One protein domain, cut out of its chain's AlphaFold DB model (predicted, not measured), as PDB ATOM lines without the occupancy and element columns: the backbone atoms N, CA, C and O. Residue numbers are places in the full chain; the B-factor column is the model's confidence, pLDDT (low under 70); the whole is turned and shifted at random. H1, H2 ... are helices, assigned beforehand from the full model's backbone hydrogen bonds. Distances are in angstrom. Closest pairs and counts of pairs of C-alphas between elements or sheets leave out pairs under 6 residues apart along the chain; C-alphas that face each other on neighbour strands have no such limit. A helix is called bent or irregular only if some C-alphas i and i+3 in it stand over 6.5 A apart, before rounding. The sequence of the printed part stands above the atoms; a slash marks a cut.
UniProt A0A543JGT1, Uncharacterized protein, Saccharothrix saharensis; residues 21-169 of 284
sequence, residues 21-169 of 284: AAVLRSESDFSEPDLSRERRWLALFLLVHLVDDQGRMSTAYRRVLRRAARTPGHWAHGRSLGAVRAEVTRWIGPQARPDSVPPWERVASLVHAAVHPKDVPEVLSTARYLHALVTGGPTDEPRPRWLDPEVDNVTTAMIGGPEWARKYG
ATOM      1  N   ALA A  21      18.264 -30.541  30.562       60.00
ATOM      2  CA  ALA A  21      16.981 -30.364  31.249       60.00
ATOM      3  C   ALA A  21      17.104 -29.869  32.706       60.00
ATOM      4  O   ALA A  21      16.148 -29.328  33.250       60.00
ATOM      5  N   ALA A  22      18.264 -30.042  33.349       62.50
ATOM      6  CA  ALA A  22      18.496 -29.558  34.710       62.50
ATOM      7  C   ALA A  22      18.918 -28.079  34.748       62.50
ATOM      8  O   ALA A  22      18.720 -27.437  35.778       62.50
ATOM      9  N   VAL A  23      19.476 -27.568  33.641       71.94
ATOM     10  CA  VAL A  23      20.042 -26.213  33.523       71.94
ATOM     11  C   VAL A  23      19.000 -25.179  33.084       71.94
ATOM     12  O   VAL A  23      19.109 -24.022  33.466       71.94
ATOM     13  N   LEU A  24      17.999 -25.585  32.300       81.31
ATOM     14  CA  LEU A  24      16.909 -24.720  31.839       81.31
ATOM     15  C   LEU A  24      15.566 -25.313  32.276       81.31
ATOM     16  O   LEU A  24      15.031 -26.213  31.627       81.31
ATOM     17  N   ARG A  25      15.041 -24.829  33.400       84.12
ATOM     18  CA  ARG A  25      13.753 -25.231  33.982       84.12
ATOM     19  C   ARG A  25      12.634 -24.264  33.598       84.12
ATOM     20  O   ARG A  25      11.494 -24.708  33.463       84.12
ATOM     21  N   SER A  26      12.956 -22.994  33.371       88.06
ATOM     22  CA  SER A  26      12.011 -21.959  32.934       88.06
ATOM     23  C   SER A  26      12.640 -20.888  32.044       88.06
ATOM     24  O   SER A  26      13.855 -20.846  31.848       88.06
ATOM     25  N   GLU A  27      11.811 -19.999  31.490       87.69
ATOM     26  CA  GLU A  27      12.261 -18.889  30.630       87.69
ATOM     27  C   GLU A  27      13.218 -17.922  31.340       87.69
ATOM     28  O   GLU A  27      14.024 -17.243  30.701       87.69
ATOM     29  N   SER A  28      13.129 -17.852  32.666       86.69
ATOM     30  CA  SER A  28      14.008 -17.052  33.520       86.69
ATOM     31  C   SER A  28      15.455 -17.546  33.558       86.69
ATOM     32  O   SER A  28      16.335 -16.791  33.952       86.69
ATOM     33  N   ASP A  29      15.710 -18.796  33.165       86.62
ATOM     34  CA  ASP A  29      17.030 -19.419  33.322       86.62
ATOM     35  C   ASP A  29      17.991 -19.071  32.173       86.62
ATOM     36  O   ASP A  29      19.179 -19.407  32.206       86.62
ATOM     37  N   PHE A  30      17.498 -18.374  31.146       87.62
ATOM     38  CA  PHE A  30      18.343 -17.813  30.099       87.62
ATOM     39  C   PHE A  30      19.146 -16.641  30.655       87.62
ATOM     40  O   PHE A  30      18.598 -15.672  31.172       87.62
ATOM     41  N   SER A  31      20.467 -16.724  30.515       83.69
ATOM     42  CA  SER A  31      21.384 -15.690  31.004       83.69
ATOM     43  C   SER A  31      21.429 -14.457  30.099       83.69
ATOM     44  O   SER A  31      21.968 -13.433  30.502       83.69
ATOM     45  N   GLU A  32      20.905 -14.571  28.877       86.44
ATOM     46  CA  GLU A  32      20.936 -13.514  27.872       86.44
ATOM     47  C   GLU A  32      19.672 -12.639  27.966       86.44
ATOM     48  O   GLU A  32      18.577 -13.119  27.649       86.44
ATOM     49  N   PRO A  33      19.786 -11.369  28.395       82.00
ATOM     50  CA  PRO A  33      18.627 -10.503  28.608       82.00
ATOM     51  C   PRO A  33      17.918 -10.138  27.298       82.00
ATOM     52  O   PRO A  33      16.690 -10.065  27.281       82.00
ATOM     53  N   ASP A  34      18.669 -10.004  26.202       86.75
ATOM     54  CA  ASP A  34      18.160  -9.570  24.892       86.75
ATOM     55  C   ASP A  34      17.430 -10.687  24.124       86.75
ATOM     56  O   ASP A  34      16.891 -10.477  23.036       86.75
ATOM     57  N   LEU A  35      17.404 -11.904  24.672       89.25
ATOM     58  CA  LEU A  35      16.702 -13.026  24.066       89.25
ATOM     59  C   LEU A  35      15.187 -12.831  24.212       89.25
ATOM     60  O   LEU A  35      14.680 -12.801  25.337       89.25
ATOM     61  N   SER A  36      14.467 -12.745  23.087       91.00
ATOM     62  CA  SER A  36      13.007 -12.556  23.088       91.00
ATOM     63  C   SER A  36      12.277 -13.678  23.834       91.00
ATOM     64  O   SER A  36      12.777 -14.802  23.960       91.00
ATOM     65  N   ARG A  37      11.066 -13.389  24.316       91.75
ATOM     66  CA  ARG A  37      10.265 -14.353  25.078       91.75
ATOM     67  C   ARG A  37       9.888 -15.571  24.228       91.75
ATOM     68  O   ARG A  37      10.103 -16.711  24.627       91.75
ATOM     69  N   GLU A  38       9.475 -15.332  22.991       92.25
ATOM     70  CA  GLU A  38       9.132 -16.352  21.991       92.25
ATOM     71  C   GLU A  38      10.332 -17.253  21.682       92.25
ATOM     72  O   GLU A  38      10.208 -18.464  21.484       92.25
ATOM     73  N   ARG A  39      11.531 -16.663  21.684       92.75
ATOM     74  CA  ARG A  39      12.787 -17.378  21.475       92.75
ATOM     75  C   ARG A  39      13.082 -18.340  22.623       92.75
ATOM     76  O   ARG A  39      13.485 -19.477  22.366       92.75
ATOM     77  N   ARG A  40      12.850 -17.902  23.863       93.31
ATOM     78  CA  ARG A  40      12.970 -18.731  25.073       93.31
ATOM     79  C   ARG A  40      11.951 -19.868  25.051       93.31
ATOM     80  O   ARG A  40      12.333 -21.006  25.309       93.31
ATOM     81  N   TRP A  41      10.705 -19.604  24.649       93.81
ATOM     82  CA  TRP A  41       9.674 -20.639  24.487       93.81
ATOM     83  C   TRP A  41      10.088 -21.721  23.500       93.81
ATOM     84  O   TRP A  41      10.054 -22.903  23.833       93.81
ATOM     85  N   LEU A  42      10.532 -21.327  22.303       94.38
ATOM     86  CA  LEU A  42      11.000 -22.270  21.293       94.38
ATOM     87  C   LEU A  42      12.183 -23.100  21.815       94.38
ATOM     88  O   LEU A  42      12.210 -24.317  21.643       94.38
ATOM     89  N   ALA A  43      13.147 -22.461  22.477       93.31
ATOM     90  CA  ALA A  43      14.304 -23.140  23.047       93.31
ATOM     91  C   ALA A  43      13.914 -24.166  24.127       93.31
ATOM     92  O   ALA A  43      14.367 -25.310  24.059       93.31
ATOM     93  N   LEU A  44      13.043 -23.799  25.073       93.06
ATOM     94  CA  LEU A  44      12.526 -24.710  26.104       93.06
ATOM     95  C   LEU A  44      11.728 -25.861  25.493       93.06
ATOM     96  O   LEU A  44      11.928 -27.016  25.866       93.06
ATOM     97  N   PHE A  45      10.867 -25.562  24.520       94.56
ATOM     98  CA  PHE A  45      10.061 -26.565  23.834       94.56
ATOM     99  C   PHE A  45      10.931 -27.631  23.167       94.56
ATOM    100  O   PHE A  45      10.727 -28.835  23.347       94.56
ATOM    101  N   LEU A  46      11.949 -27.187  22.435       93.62
ATOM    102  CA  LEU A  46      12.892 -28.076  21.775       93.62
ATOM    103  C   LEU A  46      13.752 -28.832  22.781       93.62
ATOM    104  O   LEU A  46      14.014 -30.013  22.584       93.62
ATOM    105  N   LEU A  47      14.175 -28.193  23.870       91.88
ATOM    106  CA  LEU A  47      14.915 -28.874  24.924       91.88
ATOM    107  C   LEU A  47      14.125 -30.068  25.470       91.88
ATOM    108  O   LEU A  47      14.679 -31.163  25.548       91.88
ATOM    109  N   VAL A  48      12.840 -29.875  25.783       92.12
ATOM    110  CA  VAL A  48      11.964 -30.930  26.318       92.12
ATOM    111  C   VAL A  48      11.890 -32.133  25.374       92.12
ATOM    112  O   VAL A  48      12.021 -33.273  25.810       92.12
ATOM    113  N   HIS A  49      11.766 -31.892  24.071       92.00
ATOM    114  CA  HIS A  49      11.540 -32.960  23.092       92.00
ATOM    115  C   HIS A  49      12.821 -33.581  22.517       92.00
ATOM    116  O   HIS A  49      12.776 -34.660  21.926       92.00
ATOM    117  N   LEU A  50      13.971 -32.911  22.642       90.50
ATOM    118  CA  LEU A  50      15.227 -33.365  22.034       90.50
ATOM    119  C   LEU A  50      16.178 -34.063  23.012       90.50
ATOM    120  O   LEU A  50      17.163 -34.671  22.568       90.50
ATOM    121  N   VAL A  51      15.944 -33.962  24.321       89.25
ATOM    122  CA  VAL A  51      16.754 -34.688  25.304       89.25
ATOM    123  C   VAL A  51      16.351 -36.159  25.393       89.25
ATOM    124  O   VAL A  51      15.193 -36.528  25.233       89.25
ATOM    125  N   ASP A  52      17.334 -37.011  25.662       85.50
ATOM    126  CA  ASP A  52      17.133 -38.421  25.976       85.50
ATOM    127  C   ASP A  52      16.762 -38.638  27.451       85.50
ATOM    128  O   ASP A  52      16.600 -37.693  28.223       85.50
ATOM    129  N   ASP A  53      16.657 -39.903  27.864       80.31
ATOM    130  CA  ASP A  53      16.299 -40.285  29.234       80.31
ATOM    131  C   ASP A  53      17.254 -39.774  30.310       80.31
ATOM    132  O   ASP A  53      16.893 -39.735  31.482       80.31
ATOM    133  N   GLN A  54      18.456 -39.364  29.913       78.94
ATOM    134  CA  GLN A  54      19.466 -38.794  30.796       78.94
ATOM    135  C   GLN A  54      19.438 -37.258  30.773       78.94
ATOM    136  O   GLN A  54      20.373 -36.613  31.253       78.94
ATOM    137  N   GLY A  55      18.416 -36.656  30.155       80.56
ATOM    138  CA  GLY A  55      18.296 -35.218  29.950       80.56
ATOM    139  C   GLY A  55      19.385 -34.651  29.034       80.56
ATOM    140  O   GLY A  55      19.757 -33.483  29.165       80.56
ATOM    141  N   ARG A  56      19.950 -35.458  28.120       84.94
ATOM    142  CA  ARG A  56      21.026 -35.048  27.202       84.94
ATOM    143  C   ARG A  56      20.566 -35.100  25.749       84.94
ATOM    144  O   ARG A  56      19.939 -36.042  25.306       84.94
ATOM    145  N   MET A  57      21.001 -34.149  24.928       87.00
ATOM    146  CA  MET A  57      20.695 -34.157  23.483       87.00
ATOM    147  C   MET A  57      21.668 -35.018  22.649       87.00
ATOM    148  O   MET A  57      21.649 -35.000  21.418       87.00
ATOM    149  N   SER A  58      22.562 -35.776  23.298       86.44
ATOM    150  CA  SER A  58      23.630 -36.526  22.610       86.44
ATOM    151  C   SER A  58      23.073 -37.555  21.628       86.44
ATOM    152  O   SER A  58      23.649 -37.776  20.560       86.44
ATOM    153  N   THR A  59      21.947 -38.170  21.984       87.69
ATOM    154  CA  THR A  59      21.259 -39.153  21.147       87.69
ATOM    155  C   THR A  59      20.703 -38.513  19.874       87.69
ATOM    156  O   THR A  59      20.968 -39.023  18.782       87.69
ATOM    157  N   ALA A  60      20.041 -37.356  19.989       89.00
ATOM    158  CA  ALA A  60      19.543 -36.587  18.850       89.00
ATOM    159  C   ALA A  60      20.679 -36.217  17.880       89.00
ATOM    160  O   ALA A  60      20.608 -36.528  16.690       89.00
ATOM    161  N   TYR A  61      21.787 -35.663  18.389       92.88
ATOM    162  CA  TYR A  61      22.925 -35.258  17.553       92.88
ATOM    163  C   TYR A  61      23.554 -36.423  16.789       92.88
ATOM    164  O   TYR A  61      23.842 -36.312  15.596       92.88
ATOM    165  N   ARG A  62      23.753 -37.568  17.454       93.56
ATOM    166  CA  ARG A  62      24.311 -38.762  16.803       93.56
ATOM    167  C   ARG A  62      23.382 -39.287  15.713       93.56
ATOM    168  O   ARG A  62      23.868 -39.695  14.663       93.56
ATOM    169  N   ARG A  63      22.065 -39.285  15.944       92.75
ATOM    170  CA  ARG A  63      21.080 -39.732  14.949       92.75
ATOM    171  C   ARG A  63      21.031 -38.794  13.740       92.75
ATOM    172  O   ARG A  63      21.054 -39.291  12.615       92.75
ATOM    173  N   VAL A  64      21.081 -37.475  13.952       93.81
ATOM    174  CA  VAL A  64      21.199 -36.489  12.862       93.81
ATOM    175  C   VAL A  64      22.459 -36.735  12.035       93.81
ATOM    176  O   VAL A  64      22.372 -36.833  10.817       93.81
ATOM    177  N   LEU A  65      23.620 -36.903  12.673       94.69
ATOM    178  CA  LEU A  65      24.877 -37.150  11.959       94.69
ATOM    179  C   LEU A  65      24.859 -38.451  11.153       94.69
ATOM    180  O   LEU A  65      25.298 -38.467  10.005       94.69
ATOM    181  N   ARG A  66      24.303 -39.534  11.714       93.25
ATOM    182  CA  ARG A  66      24.133 -40.800  10.981       93.25
ATOM    183  C   ARG A  66      23.251 -40.634   9.745       93.25
ATOM    184  O   ARG A  66      23.531 -41.251   8.723       93.25
ATOM    185  N   ARG A  67      22.193 -39.821   9.833       90.25
ATOM    186  CA  ARG A  67      21.316 -39.520   8.694       90.25
ATOM    187  C   ARG A  67      22.030 -38.651   7.661       90.25
ATOM    188  O   ARG A  67      22.041 -38.997   6.489       90.25
ATOM    189  N   ALA A  68      22.694 -37.588   8.108       91.56
ATOM    190  CA  ALA A  68      23.437 -36.660   7.262       91.56
ATOM    191  C   ALA A  68      24.558 -37.339   6.461       91.56
ATOM    192  O   ALA A  68      24.809 -36.977   5.315       91.56
ATOM    193  N   ALA A  69      25.204 -38.358   7.035       88.56
ATOM    194  CA  ALA A  69      26.205 -39.162   6.335       88.56
ATOM    195  C   ALA A  69      25.640 -39.882   5.094       88.56
ATOM    196  O   ALA A  69      26.384 -40.160   4.162       88.56
ATOM    197  N   ARG A  70      24.328 -40.155   5.063       89.75
ATOM    198  CA  ARG A  70      23.632 -40.829   3.952       89.75
ATOM    199  C   ARG A  70      22.996 -39.860   2.953       89.75
ATOM    200  O   ARG A  70      22.460 -40.306   1.946       89.75
ATOM    201  N   THR A  71      23.011 -38.558   3.232       91.19
ATOM    202  CA  THR A  71      22.307 -37.548   2.430       91.19
ATOM    203  C   THR A  71      23.244 -36.376   2.138       91.19
ATOM    204  O   THR A  71      23.361 -35.462   2.961       91.19
ATOM    205  N   PRO A  72      23.933 -36.387   0.981       89.06
ATOM    206  CA  PRO A  72      24.686 -35.230   0.504       89.06
ATOM    207  C   PRO A  72      23.796 -33.980   0.466       89.06
ATOM    208  O   PRO A  72      22.622 -34.061   0.113       89.06
ATOM    209  N   GLY A  73      24.333 -32.830   0.877       89.25
ATOM    210  CA  GLY A  73      23.576 -31.572   0.975       89.25
ATOM    211  C   GLY A  73      22.810 -31.368   2.290       89.25
ATOM    212  O   GLY A  73      22.340 -30.266   2.556       89.25
ATOM    213  N   HIS A  74      22.733 -32.377   3.165       93.69
ATOM    214  CA  HIS A  74      22.193 -32.188   4.512       93.69
ATOM    215  C   HIS A  74      23.076 -31.218   5.325       93.69
ATOM    216  O   HIS A  74      24.301 -31.304   5.282       93.69
ATOM    217  N   TRP A  75      22.487 -30.331   6.134       94.38
ATOM    218  CA  TRP A  75      23.228 -29.273   6.850       94.38
ATOM    219  C   TRP A  75      24.343 -29.794   7.779       94.38
ATOM    220  O   TRP A  75      25.374 -29.148   7.961       94.38
ATOM    221  N   ALA A  76      24.145 -30.983   8.352       94.31
ATOM    222  CA  ALA A  76      25.122 -31.668   9.201       94.31
ATOM    223  C   ALA A  76      26.111 -32.575   8.434       94.31
ATOM    224  O   ALA A  76      26.902 -33.283   9.060       94.31
ATOM    225  N   HIS A  77      26.071 -32.604   7.099       95.56
ATOM    226  CA  HIS A  77      26.958 -33.440   6.291       95.56
ATOM    227  C   HIS A  77      28.427 -33.016   6.472       95.56
ATOM    228  O   HIS A  77      28.743 -31.827   6.458       95.56
ATOM    229  N   GLY A  78      29.321 -33.983   6.707       93.94
ATOM    230  CA  GLY A  78      30.748 -33.733   6.966       93.94
ATOM    231  C   GLY A  78      31.063 -33.010   8.287       93.94
ATOM    232  O   GLY A  78      32.219 -32.679   8.543       93.94
ATOM    233  N   ARG A  79      30.067 -32.744   9.144       94.94
ATOM    234  CA  ARG A  79      30.266 -32.050  10.425       94.94
ATOM    235  C   ARG A  79      30.656 -33.022  11.537       94.94
ATOM    236  O   ARG A  79      30.236 -34.175  11.565       94.94
ATOM    237  N   SER A  80      31.411 -32.524  12.515       94.94
ATOM    238  CA  SER A  80      31.690 -33.260  13.751       94.94
ATOM    239  C   SER A  80      30.541 -33.129  14.760       94.94
ATOM    240  O   SER A  80      29.765 -32.169  14.729       94.94
ATOM    241  N   LEU A  81      30.468 -34.057  15.722       93.94
ATOM    242  CA  LEU A  81      29.525 -33.978  16.848       93.94
ATOM    243  C   LEU A  81      29.673 -32.677  17.643       93.94
ATOM    244  O   LEU A  81      28.675 -32.081  18.039       93.94
ATOM    245  N   GLY A  82      30.913 -32.227  17.852       93.31
ATOM    246  CA  GLY A  82      31.196 -30.963  18.525       93.31
ATOM    247  C   GLY A  82      30.664 -29.759  17.749       93.31
ATOM    248  O   GLY A  82      30.064 -28.880  18.359       93.31
ATOM    249  N   ALA A  83      30.810 -29.750  16.420       92.94
ATOM    250  CA  ALA A  83      30.305 -28.672  15.570       92.94
ATOM    251  C   ALA A  83      28.772 -28.591  15.602       92.94
ATOM    252  O   ALA A  83      28.230 -27.518  15.851       92.94
ATOM    253  N   VAL A  84      28.084 -29.730  15.442       93.75
ATOM    254  CA  VAL A  84      26.615 -29.798  15.542       93.75
ATOM    255  C   VAL A  84      26.147 -29.345  16.922       93.75
ATOM    256  O   VAL A  84      25.259 -28.508  17.031       93.75
ATOM    257  N   ARG A  85      26.777 -29.835  17.994       92.69
ATOM    258  CA  ARG A  85      26.433 -29.427  19.361       92.69
ATOM    259  C   ARG A  85      26.631 -27.928  19.579       92.69
ATOM    260  O   ARG A  85      25.759 -27.293  20.164       92.69
ATOM    261  N   ALA A  86      27.770 -27.378  19.162       90.25
ATOM    262  CA  ALA A  86      28.079 -25.961  19.332       90.25
ATOM    263  C   ALA A  86      27.064 -25.085  18.594       90.25
ATOM    264  O   ALA A  86      26.616 -24.082  19.135       90.25
ATOM    265  N   GLU A  87      26.666 -25.498  17.394       91.62
ATOM    266  CA  GLU A  87      25.631 -24.826  16.621       91.62
ATOM    267  C   GLU A  87      24.274 -24.876  17.325       91.62
ATOM    268  O   GLU A  87      23.666 -23.830  17.514       91.62
ATOM    269  N   VAL A  88      23.835 -26.054  17.781       91.69
ATOM    270  CA  VAL A  88      22.548 -26.220  18.482       91.69
ATOM    271  C   VAL A  88      22.498 -25.443  19.799       91.69
ATOM    272  O   VAL A  88      21.495 -24.819  20.142       91.69
ATOM    273  N   THR A  89      23.620 -25.403  20.516       90.25
ATOM    274  CA  THR A  89      23.734 -24.669  21.784       90.25
ATOM    275  C   THR A  89      23.532 -23.162  21.597       90.25
ATOM    276  O   THR A  89      23.049 -22.513  22.519       90.25
ATOM    277  N   ARG A  90      23.817 -22.601  20.408       90.50
ATOM    278  CA  ARG A  90      23.578 -21.171  20.125       90.50
ATOM    279  C   ARG A  90      22.105 -20.778  20.168       90.50
ATOM    280  O   ARG A  90      21.834 -19.591  20.266       90.50
ATOM    281  N   TRP A  91      21.179 -21.732  20.092       88.31
ATOM    282  CA  TRP A  91      19.748 -21.444  20.067       88.31
ATOM    283  C   TRP A  91      18.901 -22.198  21.098       88.31
ATOM    284  O   TRP A  91      17.765 -21.792  21.304       88.31
ATOM    285  N   ILE A  92      19.417 -23.253  21.744       85.38
ATOM    286  CA  ILE A  92      18.718 -23.980  22.832       85.38
ATOM    287  C   ILE A  92      19.407 -23.788  24.196       85.38
ATOM    288  O   ILE A  92      18.825 -24.088  25.230       85.38
ATOM    289  N   GLY A  93      20.654 -23.308  24.234       85.50
ATOM    290  CA  GLY A  93      21.422 -23.220  25.477       85.50
ATOM    291  C   GLY A  93      21.052 -22.032  26.377       85.50
ATOM    292  O   GLY A  93      20.487 -21.053  25.900       85.50
ATOM    293  N   PRO A  94      21.470 -22.048  27.657       82.12
ATOM    294  CA  PRO A  94      21.296 -20.912  28.577       82.12
ATOM    295  C   PRO A  94      22.006 -19.631  28.114       82.12
ATOM    296  O   PRO A  94      21.628 -18.536  28.510       82.12
ATOM    297  N   GLN A  95      23.013 -19.773  27.248       81.38
ATOM    298  CA  GLN A  95      23.718 -18.684  26.561       81.38
ATOM    299  C   GLN A  95      23.322 -18.614  25.074       81.38
ATOM    300  O   GLN A  95      24.167 -18.367  24.207       81.38
ATOM    301  N   ALA A  96      22.069 -18.954  24.754       87.31
ATOM    302  CA  ALA A  96      21.545 -18.810  23.404       87.31
ATOM    303  C   ALA A  96      21.660 -17.349  22.964       87.31
ATOM    304  O   ALA A  96      21.436 -16.433  23.749       87.31
ATOM    305  N   ARG A  97      22.042 -17.144  21.705       87.88
ATOM    306  CA  ARG A  97      22.336 -15.811  21.191       87.88
ATOM    307  C   ARG A  97      21.088 -15.164  20.592       87.88
ATOM    308  O   ARG A  97      20.332 -15.862  19.907       87.88
ATOM    309  N   PRO A  98      20.908 -13.844  20.761       84.00
ATOM    310  CA  PRO A  98      19.740 -13.136  20.242       84.00
ATOM    311  C   PRO A  98      19.749 -13.058  18.708       84.00
ATOM    312  O   PRO A  98      18.698 -13.127  18.081       84.00
ATOM    313  N   ASP A  99      20.932 -13.021  18.087       86.25
ATOM    314  CA  ASP A  99      21.124 -12.977  16.632       86.25
ATOM    315  C   ASP A  99      20.946 -14.340  15.936       86.25
ATOM    316  O   ASP A  99      20.968 -14.429  14.707       86.25
ATOM    317  N   SER A 100      20.786 -15.430  16.694       84.88
ATOM    318  CA  SER A 100      20.804 -16.788  16.154       84.88
ATOM    319  C   SER A 100      19.431 -17.445  16.233       84.88
ATOM    320  O   SER A 100      19.062 -18.018  17.258       84.88
ATOM    321  N   VAL A 101      18.694 -17.425  15.119       86.19
ATOM    322  CA  VAL A 101      17.450 -18.190  14.917       86.19
ATOM    323  C   VAL A 101      17.763 -19.476  14.133       86.19
ATOM    324  O   VAL A 101      18.436 -19.402  13.101       86.19
ATOM    325  N   PRO A 102      17.349 -20.677  14.593       86.38
ATOM    326  CA  PRO A 102      17.604 -21.912  13.887       86.38
ATOM    327  C   PRO A 102      16.760 -21.939  12.620       86.38
ATOM    328  O   PRO A 102      15.551 -21.738  12.695       86.38
ATOM    329  N   PRO A 103      17.353 -22.264  11.466       92.06
ATOM    330  CA  PRO A 103      16.571 -22.526  10.275       92.06
ATOM    331  C   PRO A 103      15.605 -23.690  10.513       92.06
ATOM    332  O   PRO A 103      15.994 -24.709  11.100       92.06
ATOM    333  N   TRP A 104      14.385 -23.562   9.992       93.50
ATOM    334  CA  TRP A 104      13.326 -24.564  10.133       93.50
ATOM    335  C   TRP A 104      13.788 -25.985   9.772       93.50
ATOM    336  O   TRP A 104      13.595 -26.919  10.545       93.50
ATOM    337  N   GLU A 105      14.514 -26.142   8.662       92.88
ATOM    338  CA  GLU A 105      15.042 -27.440   8.210       92.88
ATOM    339  C   GLU A 105      15.922 -28.145   9.259       92.88
ATOM    340  O   GLU A 105      15.938 -29.377   9.372       92.88
ATOM    341  N   ARG A 106      16.655 -27.369  10.070       94.69
ATOM    342  CA  ARG A 106      17.505 -27.912  11.140       94.69
ATOM    343  C   ARG A 106      16.670 -28.355  12.333       94.69
ATOM    344  O   ARG A 106      16.939 -29.425  12.881       94.69
ATOM    345  N   VAL A 107      15.651 -27.571  12.693       94.75
ATOM    346  CA  VAL A 107      14.668 -27.931  13.726       94.75
ATOM    347  C   VAL A 107      13.971 -29.235  13.346       94.75
ATOM    348  O   VAL A 107      14.010 -30.194  14.117       94.75
ATOM    349  N   ALA A 108      13.446 -29.316  12.121       94.88
ATOM    350  CA  ALA A 108      12.762 -30.500  11.621       94.88
ATOM    351  C   ALA A 108      13.660 -31.745  11.650       94.88
ATOM    352  O   ALA A 108      13.260 -32.803  12.138       94.88
ATOM    353  N   SER A 109      14.915 -31.608  11.212       94.12
ATOM    354  CA  SER A 109      15.898 -32.696  11.245       94.12
ATOM    355  C   SER A 109      16.162 -33.222  12.659       94.12
ATOM    356  O   SER A 109      16.314 -34.430  12.850       94.12
ATOM    357  N   LEU A 110      16.231 -32.333  13.654       94.50
ATOM    358  CA  LEU A 110      16.454 -32.709  15.051       94.50
ATOM    359  C   LEU A 110      15.230 -33.395  15.657       94.50
ATOM    360  O   LEU A 110      15.389 -34.435  16.292       94.50
ATOM    361  N   VAL A 111      14.028 -32.876  15.399       93.81
ATOM    362  CA  VAL A 111      12.771 -33.483  15.861       93.81
ATOM    363  C   VAL A 111      12.607 -34.885  15.276       93.81
ATOM    364  O   VAL A 111      12.451 -35.840  16.032       93.81
ATOM    365  N   HIS A 112      12.785 -35.060  13.963       92.25
ATOM    366  CA  HIS A 112      12.752 -36.384  13.324       92.25
ATOM    367  C   HIS A 112      13.805 -37.365  13.860       92.25
ATOM    368  O   HIS A 112      13.664 -38.577  13.693       92.25
ATOM    369  N   ALA A 113      14.897 -36.864  14.438       90.25
ATOM    370  CA  ALA A 113      15.948 -37.696  15.004       90.25
ATOM    371  C   ALA A 113      15.674 -38.079  16.467       90.25
ATOM    372  O   ALA A 113      16.084 -39.162  16.897       90.25
ATOM    373  N   ALA A 114      15.031 -37.210  17.243       88.69
ATOM    374  CA  ALA A 114      14.860 -37.393  18.681       88.69
ATOM    375  C   ALA A 114      13.490 -37.966  19.066       88.69
ATOM    376  O   ALA A 114      13.428 -38.827  19.940       88.69
ATOM    377  N   VAL A 115      12.429 -37.526  18.390       89.19
ATOM    378  CA  VAL A 115      11.036 -37.774  18.771       89.19
ATOM    379  C   VAL A 115      10.525 -39.079  18.165       89.19
ATOM    380  O   VAL A 115      10.940 -39.493  17.078       89.19
ATOM    381  N   HIS A 116       9.629 -39.753  18.885       87.12
ATOM    382  CA  HIS A 116       8.987 -40.961  18.394       87.12
ATOM    383  C   HIS A 116       8.113 -40.644  17.158       87.12
ATOM    384  O   HIS A 116       7.399 -39.644  17.164       87.12
ATOM    385  N   PRO A 117       8.123 -41.468  16.088       89.44
ATOM    386  CA  PRO A 117       7.486 -41.117  14.812       89.44
ATOM    387  C   PRO A 117       6.002 -40.740  14.881       89.44
ATOM    388  O   PRO A 117       5.543 -39.983  14.033       89.44
ATOM    389  N   LYS A 118       5.261 -41.263  15.867       90.06
ATOM    390  CA  LYS A 118       3.840 -40.936  16.069       90.06
ATOM    391  C   LYS A 118       3.616 -39.499  16.548       90.06
ATOM    392  O   LYS A 118       2.621 -38.904  16.161       90.06
ATOM    393  N   ASP A 119       4.561 -38.948  17.304       89.56
ATOM    394  CA  ASP A 119       4.420 -37.646  17.972       89.56
ATOM    395  C   ASP A 119       5.112 -36.531  17.170       89.56
ATOM    396  O   ASP A 119       4.888 -35.344  17.383       89.56
ATOM    397  N   VAL A 120       5.945 -36.907  16.191       92.00
ATOM    398  CA  VAL A 120       6.638 -35.976  15.289       92.00
ATOM    399  C   VAL A 120       5.701 -34.938  14.649       92.00
ATOM    400  O   VAL A 120       6.091 -33.771  14.650       92.00
ATOM    401  N   PRO A 121       4.516 -35.282  14.097       93.69
ATOM    402  CA  PRO A 121       3.642 -34.287  13.472       93.69
ATOM    403  C   PRO A 121       3.203 -33.187  14.444       93.69
ATOM    404  O   PRO A 121       3.288 -32.008  14.112       93.69
ATOM    405  N   GLU A 122       2.809 -33.566  15.659       91.38
ATOM    406  CA  GLU A 122       2.374 -32.639  16.705       91.38
ATOM    407  C   GLU A 122       3.530 -31.758  17.194       91.38
ATOM    408  O   GLU A 122       3.403 -30.533  17.287       91.38
ATOM    409  N   VAL A 123       4.702 -32.361  17.425       93.50
ATOM    410  CA  VAL A 123       5.895 -31.622  17.856       93.50
ATOM    411  C   VAL A 123       6.362 -30.645  16.779       93.50
ATOM    412  O   VAL A 123       6.769 -29.529  17.100       93.50
ATOM    413  N   LEU A 124       6.300 -31.025  15.499       94.94
ATOM    414  CA  LEU A 124       6.634 -30.127  14.395       94.94
ATOM    415  C   LEU A 124       5.604 -29.009  14.234       94.94
ATOM    416  O   LEU A 124       6.019 -27.870  14.065       94.94
ATOM    417  N   SER A 125       4.305 -29.296  14.319       94.12
ATOM    418  CA  SER A 125       3.250 -28.268  14.290       94.12
ATOM    419  C   SER A 125       3.489 -27.215  15.382       94.12
ATOM    420  O   SER A 125       3.611 -26.023  15.094       94.12
ATOM    421  N   THR A 126       3.737 -27.660  16.617       94.25
ATOM    422  CA  THR A 126       4.026 -26.761  17.744       94.25
ATOM    423  C   THR A 126       5.354 -26.013  17.572       94.25
ATOM    424  O   THR A 126       5.425 -24.802  17.784       94.25
ATOM    425  N   ALA A 127       6.425 -26.687  17.142       94.69
ATOM    426  CA  ALA A 127       7.700 -26.024  16.867       94.69
ATOM    427  C   ALA A 127       7.567 -24.972  15.758       94.69
ATOM    428  O   ALA A 127       8.230 -23.936  15.816       94.69
ATOM    429  N   ARG A 128       6.726 -25.232  14.750       94.44
ATOM    430  CA  ARG A 128       6.464 -24.317  13.639       94.44
ATOM    431  C   ARG A 128       5.698 -23.095  14.110       94.44
ATOM    432  O   ARG A 128       6.102 -21.989  13.760       94.44
ATOM    433  N   TYR A 129       4.681 -23.296  14.948       94.50
ATOM    434  CA  TYR A 129       3.957 -22.223  15.623       94.50
ATOM    435  C   TYR A 129       4.925 -21.285  16.355       94.50
ATOM    436  O   TYR A 129       4.995 -20.090  16.075       94.50
ATOM    437  N   LEU A 130       5.767 -21.845  17.226       93.75
ATOM    438  CA  LEU A 130       6.741 -21.077  18.006       93.75
ATOM    439  C   LEU A 130       7.799 -20.397  17.126       93.75
ATOM    440  O   LEU A 130       8.186 -19.259  17.380       93.75
ATOM    441  N   HIS A 131       8.275 -21.072  16.078       94.19
ATOM    442  CA  HIS A 131       9.226 -20.488  15.133       94.19
ATOM    443  C   HIS A 131       8.618 -19.304  14.381       94.19
ATOM    444  O   HIS A 131       9.289 -18.291  14.200       94.19
ATOM    445  N   ALA A 132       7.363 -19.411  13.952       93.56
ATOM    446  CA  ALA A 132       6.672 -18.331  13.270       93.56
ATOM    447  C   ALA A 132       6.478 -17.116  14.187       93.56
ATOM    448  O   ALA A 132       6.735 -16.002  13.734       93.56
ATOM    449  N   LEU A 133       6.176 -17.314  15.478       92.38
ATOM    450  CA  LEU A 133       6.180 -16.226  16.465       92.38
ATOM    451  C   LEU A 133       7.544 -15.523  16.548       92.38
ATOM    452  O   LEU A 133       7.606 -14.298  16.511       92.38
ATOM    453  N   VAL A 134       8.641 -16.286  16.587       92.12
ATOM    454  CA  VAL A 134      10.009 -15.730  16.620       92.12
ATOM    455  C   VAL A 134      10.329 -14.911  15.367       92.12
ATOM    456  O   VAL A 134      11.005 -13.891  15.458       92.12
ATOM    457  N   THR A 135       9.886 -15.355  14.191       91.75
ATOM    458  CA  THR A 135      10.187 -14.680  12.918       91.75
ATOM    459  C   THR A 135       9.132 -13.659  12.486       91.75
ATOM    460  O   THR A 135       9.285 -13.068  11.421       91.75
ATOM    461  N   GLY A 136       8.054 -13.474  13.255       88.25
ATOM    462  CA  GLY A 136       6.913 -12.630  12.875       88.25
ATOM    463  C   GLY A 136       6.124 -13.152  11.665       88.25
ATOM    464  O   GLY A 136       5.544 -12.367  10.918       88.25
ATOM    465  N   GLY A 137       6.145 -14.466  11.426       87.69
ATOM    466  CA  GLY A 137       5.447 -15.107  10.311       87.69
ATOM    467  C   GLY A 137       3.983 -15.440  10.633       87.69
ATOM    468  O   GLY A 137       3.636 -15.617  11.803       87.69
ATOM    469  N   PRO A 138       3.116 -15.575   9.612       81.56
ATOM    470  CA  PRO A 138       1.750 -16.052   9.808       81.56
ATOM    471  C   PRO A 138       1.750 -17.499  10.309       81.56
ATOM    472  O   PRO A 138       2.616 -18.297   9.940       81.56
ATOM    473  N   THR A 139       0.776 -17.829  11.156       79.00
ATOM    474  CA  THR A 139       0.654 -19.152  11.771       79.00
ATOM    475  C   THR A 139      -0.792 -19.618  11.762       79.00
ATOM    476  O   THR A 139      -1.629 -19.009  12.422       79.00
ATOM    477  N   ASP A 140      -1.052 -20.726  11.069       79.62
ATOM    478  CA  ASP A 140      -2.359 -21.404  11.056       79.62
ATOM    479  C   ASP A 140      -2.422 -22.574  12.061       79.62
ATOM    480  O   ASP A 140      -3.455 -23.219  12.228       79.62
ATOM    481  N   GLU A 141      -1.301 -22.864  12.725       83.12
ATOM    482  CA  GLU A 141      -1.170 -23.940  13.708       83.12
ATOM    483  C   GLU A 141      -1.859 -23.568  15.037       83.12
ATOM    484  O   GLU A 141      -1.863 -22.394  15.431       83.12
ATOM    485  N   PRO A 142      -2.428 -24.543  15.769       80.81
ATOM    486  CA  PRO A 142      -3.106 -24.275  17.030       80.81
ATOM    487  C   PRO A 142      -2.124 -23.783  18.102       80.81
ATOM    488  O   PRO A 142      -1.045 -24.346  18.292       80.81
ATOM    489  N   ARG A 143      -2.528 -22.748  18.850       86.31
ATOM    490  CA  ARG A 143      -1.756 -22.240  19.992       86.31
ATOM    491  C   ARG A 143      -1.699 -23.300  21.105       86.31
ATOM    492  O   ARG A 143      -2.754 -23.776  21.529       86.31
ATOM    493  N   PRO A 144      -0.506 -23.639  21.623       87.88
ATOM    494  CA  PRO A 144      -0.371 -24.513  22.785       87.88
ATOM    495  C   PRO A 144      -1.032 -23.925  24.037       87.88
ATOM    496  O   PRO A 144      -0.870 -22.741  24.322       87.88
ATOM    497  N   ARG A 145      -1.707 -24.769  24.828       85.12
ATOM    498  CA  ARG A 145      -2.426 -24.358  26.055       85.12
ATOM    499  C   ARG A 145      -1.517 -23.715  27.109       85.12
ATOM    500  O   ARG A 145      -1.887 -22.760  27.764       85.12
ATOM    501  N   TRP A 146      -0.276 -24.179  27.238       85.81
ATOM    502  CA  TRP A 146       0.688 -23.616  28.196       85.81
ATOM    503  C   TRP A 146       1.215 -22.220  27.809       85.81
ATOM    504  O   TRP A 146       2.021 -21.661  28.549       85.81
ATOM    505  N   LEU A 147       0.781 -21.657  26.673       86.25
ATOM    506  CA  LEU A 147       1.021 -20.265  26.281       86.25
ATOM    507  C   LEU A 147      -0.163 -19.346  26.594       86.25
ATOM    508  O   LEU A 147      -0.279 -18.300  25.955       86.25
ATOM    509  N   ASP A 148      -1.065 -19.702  27.503       81.62
ATOM    510  CA  ASP A 148      -2.180 -18.820  27.845       81.62
ATOM    511  C   ASP A 148      -1.692 -17.445  28.353       81.62
ATOM    512  O   ASP A 148      -0.640 -17.360  28.990       81.62
ATOM    513  N   PRO A 149      -2.410 -16.341  28.057       76.50
ATOM    514  CA  PRO A 149      -1.984 -14.988  28.435       76.50
ATOM    515  C   PRO A 149      -1.780 -14.789  29.942       76.50
ATOM    516  O   PRO A 149      -1.053 -13.886  30.340       76.50
ATOM    517  N   GLU A 150      -2.424 -15.625  30.756       78.44
ATOM    518  CA  GLU A 150      -2.345 -15.625  32.219       78.44
ATOM    519  C   GLU A 150      -1.071 -16.317  32.744       78.44
ATOM    520  O   GLU A 150      -0.768 -16.254  33.933       78.44
ATOM    521  N   VAL A 151      -0.294 -16.967  31.869       82.50
ATOM    522  CA  VAL A 151       0.965 -17.622  32.234       82.50
ATOM    523  C   VAL A 151       2.107 -16.605  32.243       82.50
ATOM    524  O   VAL A 151       2.668 -16.229  31.205       82.50
ATOM    525  N   ASP A 152       2.520 -16.213  33.446       80.62
ATOM    526  CA  ASP A 152       3.643 -15.288  33.653       80.62
ATOM    527  C   ASP A 152       5.008 -15.902  33.294       80.62
ATOM    528  O   ASP A 152       5.907 -15.198  32.835       80.62
ATOM    529  N   ASN A 153       5.180 -17.218  33.468       86.38
ATOM    530  CA  ASN A 153       6.445 -17.914  33.219       86.38
ATOM    531  C   ASN A 153       6.216 -19.357  32.747       86.38
ATOM    532  O   ASN A 153       5.714 -20.188  33.505       86.38
ATOM    533  N   VAL A 154       6.631 -19.679  31.521       89.12
ATOM    534  CA  VAL A 154       6.586 -21.044  30.990       89.12
ATOM    535  C   VAL A 154       7.748 -21.856  31.552       89.12
ATOM    536  O   VAL A 154       8.917 -21.455  31.535       89.12
ATOM    537  N   THR A 155       7.422 -23.057  32.018       90.25
ATOM    538  CA  THR A 155       8.389 -24.015  32.556       90.25
ATOM    539  C   THR A 155       8.462 -25.271  31.692       90.25
ATOM    540  O   THR A 155       7.519 -25.621  30.979       90.25
ATOM    541  N   THR A 156       9.563 -26.018  31.787       89.12
ATOM    542  CA  THR A 156       9.673 -27.324  31.113       89.12
ATOM    543  C   THR A 156       8.671 -28.345  31.651       89.12
ATOM    544  O   THR A 156       8.269 -29.238  30.911       89.12
ATOM    545  N   ALA A 157       8.206 -28.189  32.897       88.12
ATOM    546  CA  ALA A 157       7.140 -29.002  33.479       88.12
ATOM    547  C   ALA A 157       5.771 -28.737  32.832       88.12
ATOM    548  O   ALA A 157       5.015 -29.679  32.621       88.12
ATOM    549  N   MET A 158       5.469 -27.487  32.463       89.12
ATOM    550  CA  MET A 158       4.244 -27.154  31.722       89.12
ATOM    551  C   MET A 158       4.270 -27.709  30.296       89.12
ATOM    552  O   MET A 158       3.257 -28.195  29.808       89.12
ATOM    553  N   ILE A 159       5.437 -27.676  29.645       88.81
ATOM    554  CA  ILE A 159       5.609 -28.182  28.277       88.81
ATOM    555  C   ILE A 159       5.589 -29.717  28.243       88.81
ATOM    556  O   ILE A 159       4.913 -30.305  27.406       88.81
ATOM    557  N   GLY A 160       6.362 -30.370  29.115       85.69
ATOM    558  CA  GLY A 160       6.512 -31.830  29.139       85.69
ATOM    559  C   GLY A 160       5.443 -32.565  29.955       85.69
ATOM    560  O   GLY A 160       5.384 -33.794  29.929       85.69
ATOM    561  N   GLY A 161       4.619 -31.834  30.704       87.81
ATOM    562  CA  GLY A 161       3.532 -32.374  31.511       87.81
ATOM    563  C   GLY A 161       3.969 -33.115  32.790       87.81
ATOM    564  O   GLY A 161       5.140 -33.103  33.189       87.81
ATOM    565  N   PRO A 162       3.018 -33.792  33.464       82.12
ATOM    566  CA  PRO A 162       3.244 -34.427  34.766       82.12
ATOM    567  C   PRO A 162       4.291 -35.548  34.749       82.12
ATOM    568  O   PRO A 162       5.000 -35.758  35.733       82.12
ATOM    569  N   GLU A 163       4.411 -36.292  33.647       81.50
ATOM    570  CA  GLU A 163       5.417 -37.356  33.523       81.50
ATOM    571  C   GLU A 163       6.833 -36.794  33.457       81.50
ATOM    572  O   GLU A 163       7.727 -37.284  34.150       81.50
ATOM    573  N   TRP A 164       7.018 -35.720  32.690       85.25
ATOM    574  CA  TRP A 164       8.271 -34.981  32.645       85.25
ATOM    575  C   TRP A 164       8.638 -34.420  34.016       85.25
ATOM    576  O   TRP A 164       9.761 -34.615  34.487       85.25
ATOM    577  N   ALA A 165       7.679 -33.770  34.681       85.81
ATOM    578  CA  ALA A 165       7.895 -33.199  36.001       85.81
ATOM    579  C   ALA A 165       8.353 -34.269  37.005       85.81
ATOM    580  O   ALA A 165       9.372 -34.091  37.670       85.81
ATOM    581  N   ARG A 166       7.687 -35.434  37.030       84.31
ATOM    582  CA  ARG A 166       8.091 -36.575  37.870       84.31
ATOM    583  C   ARG A 166       9.487 -37.093  37.525       84.31
ATOM    584  O   ARG A 166      10.291 -37.297  38.431       84.31
ATOM    585  N   LYS A 167       9.793 -37.278  36.235       82.69
ATOM    586  CA  LYS A 167      11.085 -37.809  35.764       82.69
ATOM    587  C   LYS A 167      12.272 -36.958  36.214       82.69
ATOM    588  O   LYS A 167      13.325 -37.506  36.528       82.69
ATOM    589  N   TYR A 168      12.099 -35.639  36.254       80.69
ATOM    590  CA  TYR A 168      13.164 -34.693  36.594       80.69
ATOM    591  C   TYR A 168      13.011 -34.051  37.979       80.69
ATOM    592  O   TYR A 168      13.746 -33.119  38.299       80.69
ATOM    593  N   GLY A 169      12.088 -34.549  38.814       81.75
ATOM    594  CA  GLY A 169      11.869 -34.043  40.173       81.75
ATOM    595  C   GLY A 169      11.428 -32.575  40.224       81.75
ATOM    596  O   GLY A 169      11.806 -31.852  41.144       81.75
TER     597      GLY A 169
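This is residues 21 to 169 of the 284 residues of an uncharacterized protein of Saccharothrix saharensis (UniProt A0A543JGT1). Look first for H1, the helix in the middle of a compact, all-helix domain: H5 runs side by side with it, H4 folds back along H5 as the other half of a helical hairpin, and H6 packs on H1 as well. H2 crosses H4 farther out, and H3 reaches from H2 to H1, while long links wind round the outside. The printed part has 149 residues, with six named helices in the order H1 to H6 and no named strand. It is compact, with a radius of gyration of the C-alphas of 14.8 A, and rounded, spanning 46 by 35 by 32 A.

After residues 21 to 36, with no named element, you reach the hub, H1, residues 37 to 50, which touches four helices. H5, residues 120 to 135, touches it at a shallow tilt of 22 degrees, opposite ways; their closest C-alphas, of Glu 38 and Val 134, are 5.5 A apart. H4, residues 104 to 114, touches residues 49 to 50 of H1 alone, closest at the C-alphas of Leu 50 and Ala 114, 5.3 A. H4 and H5 form a helical hairpin at 32 degrees, closest at the C-alphas of His 112 and Val 120, 6.4 A. H3, residues 81 to 92, touches H1 with residues 91 to 92 alone, closest at the C-alphas of Ala 43 and Ile 92, 4.5 A. H6, residues 156 to 167, touches H1 with residues 156 to 160 alone, closest at the C-alphas of Val 48 and Gly 160, 6.2 A. H2, residues 58 to 68, touches H4 at a steep tilt of 64 degrees, closest at the C-alphas of Ala 60 and Ala 114, 4.8 A. H2 also touches H3, closest at the C-alphas of Tyr 61 and Leu 81, 6.8 A. H2 and H5 are apart. Every O i to N i+4 pair is within hydrogen-bond range in H1, H2, H4 and H5, against 7 of 8 in H3 and 5 of 8 in H6.

Find C-alpha 37 at (10.265, -14.353, 25.078); from there H1 runs 19.9 A to C-alpha 50. H2, H3 and H4 measure 15.3, 15.9 and 15.5 A. H5, 21.7 A long, ends at C-alpha 135 at (10.187, -14.680, 12.918). H6, 11.6 A, is irregular, with C-alphas 159 and 162 9.3 A apart, and ends at C-alpha 167 at (11.085, -37.809, 35.764).

The C-alphas farthest apart, of Pro 72 and Glu 150, are 46.1 A apart. The printed part has no cut; its long links are H2 to H3, H3 to H4 and H5 to H6. Mean pLDDT of the printed part is 88.5, and residues 21 to 22 are under 70.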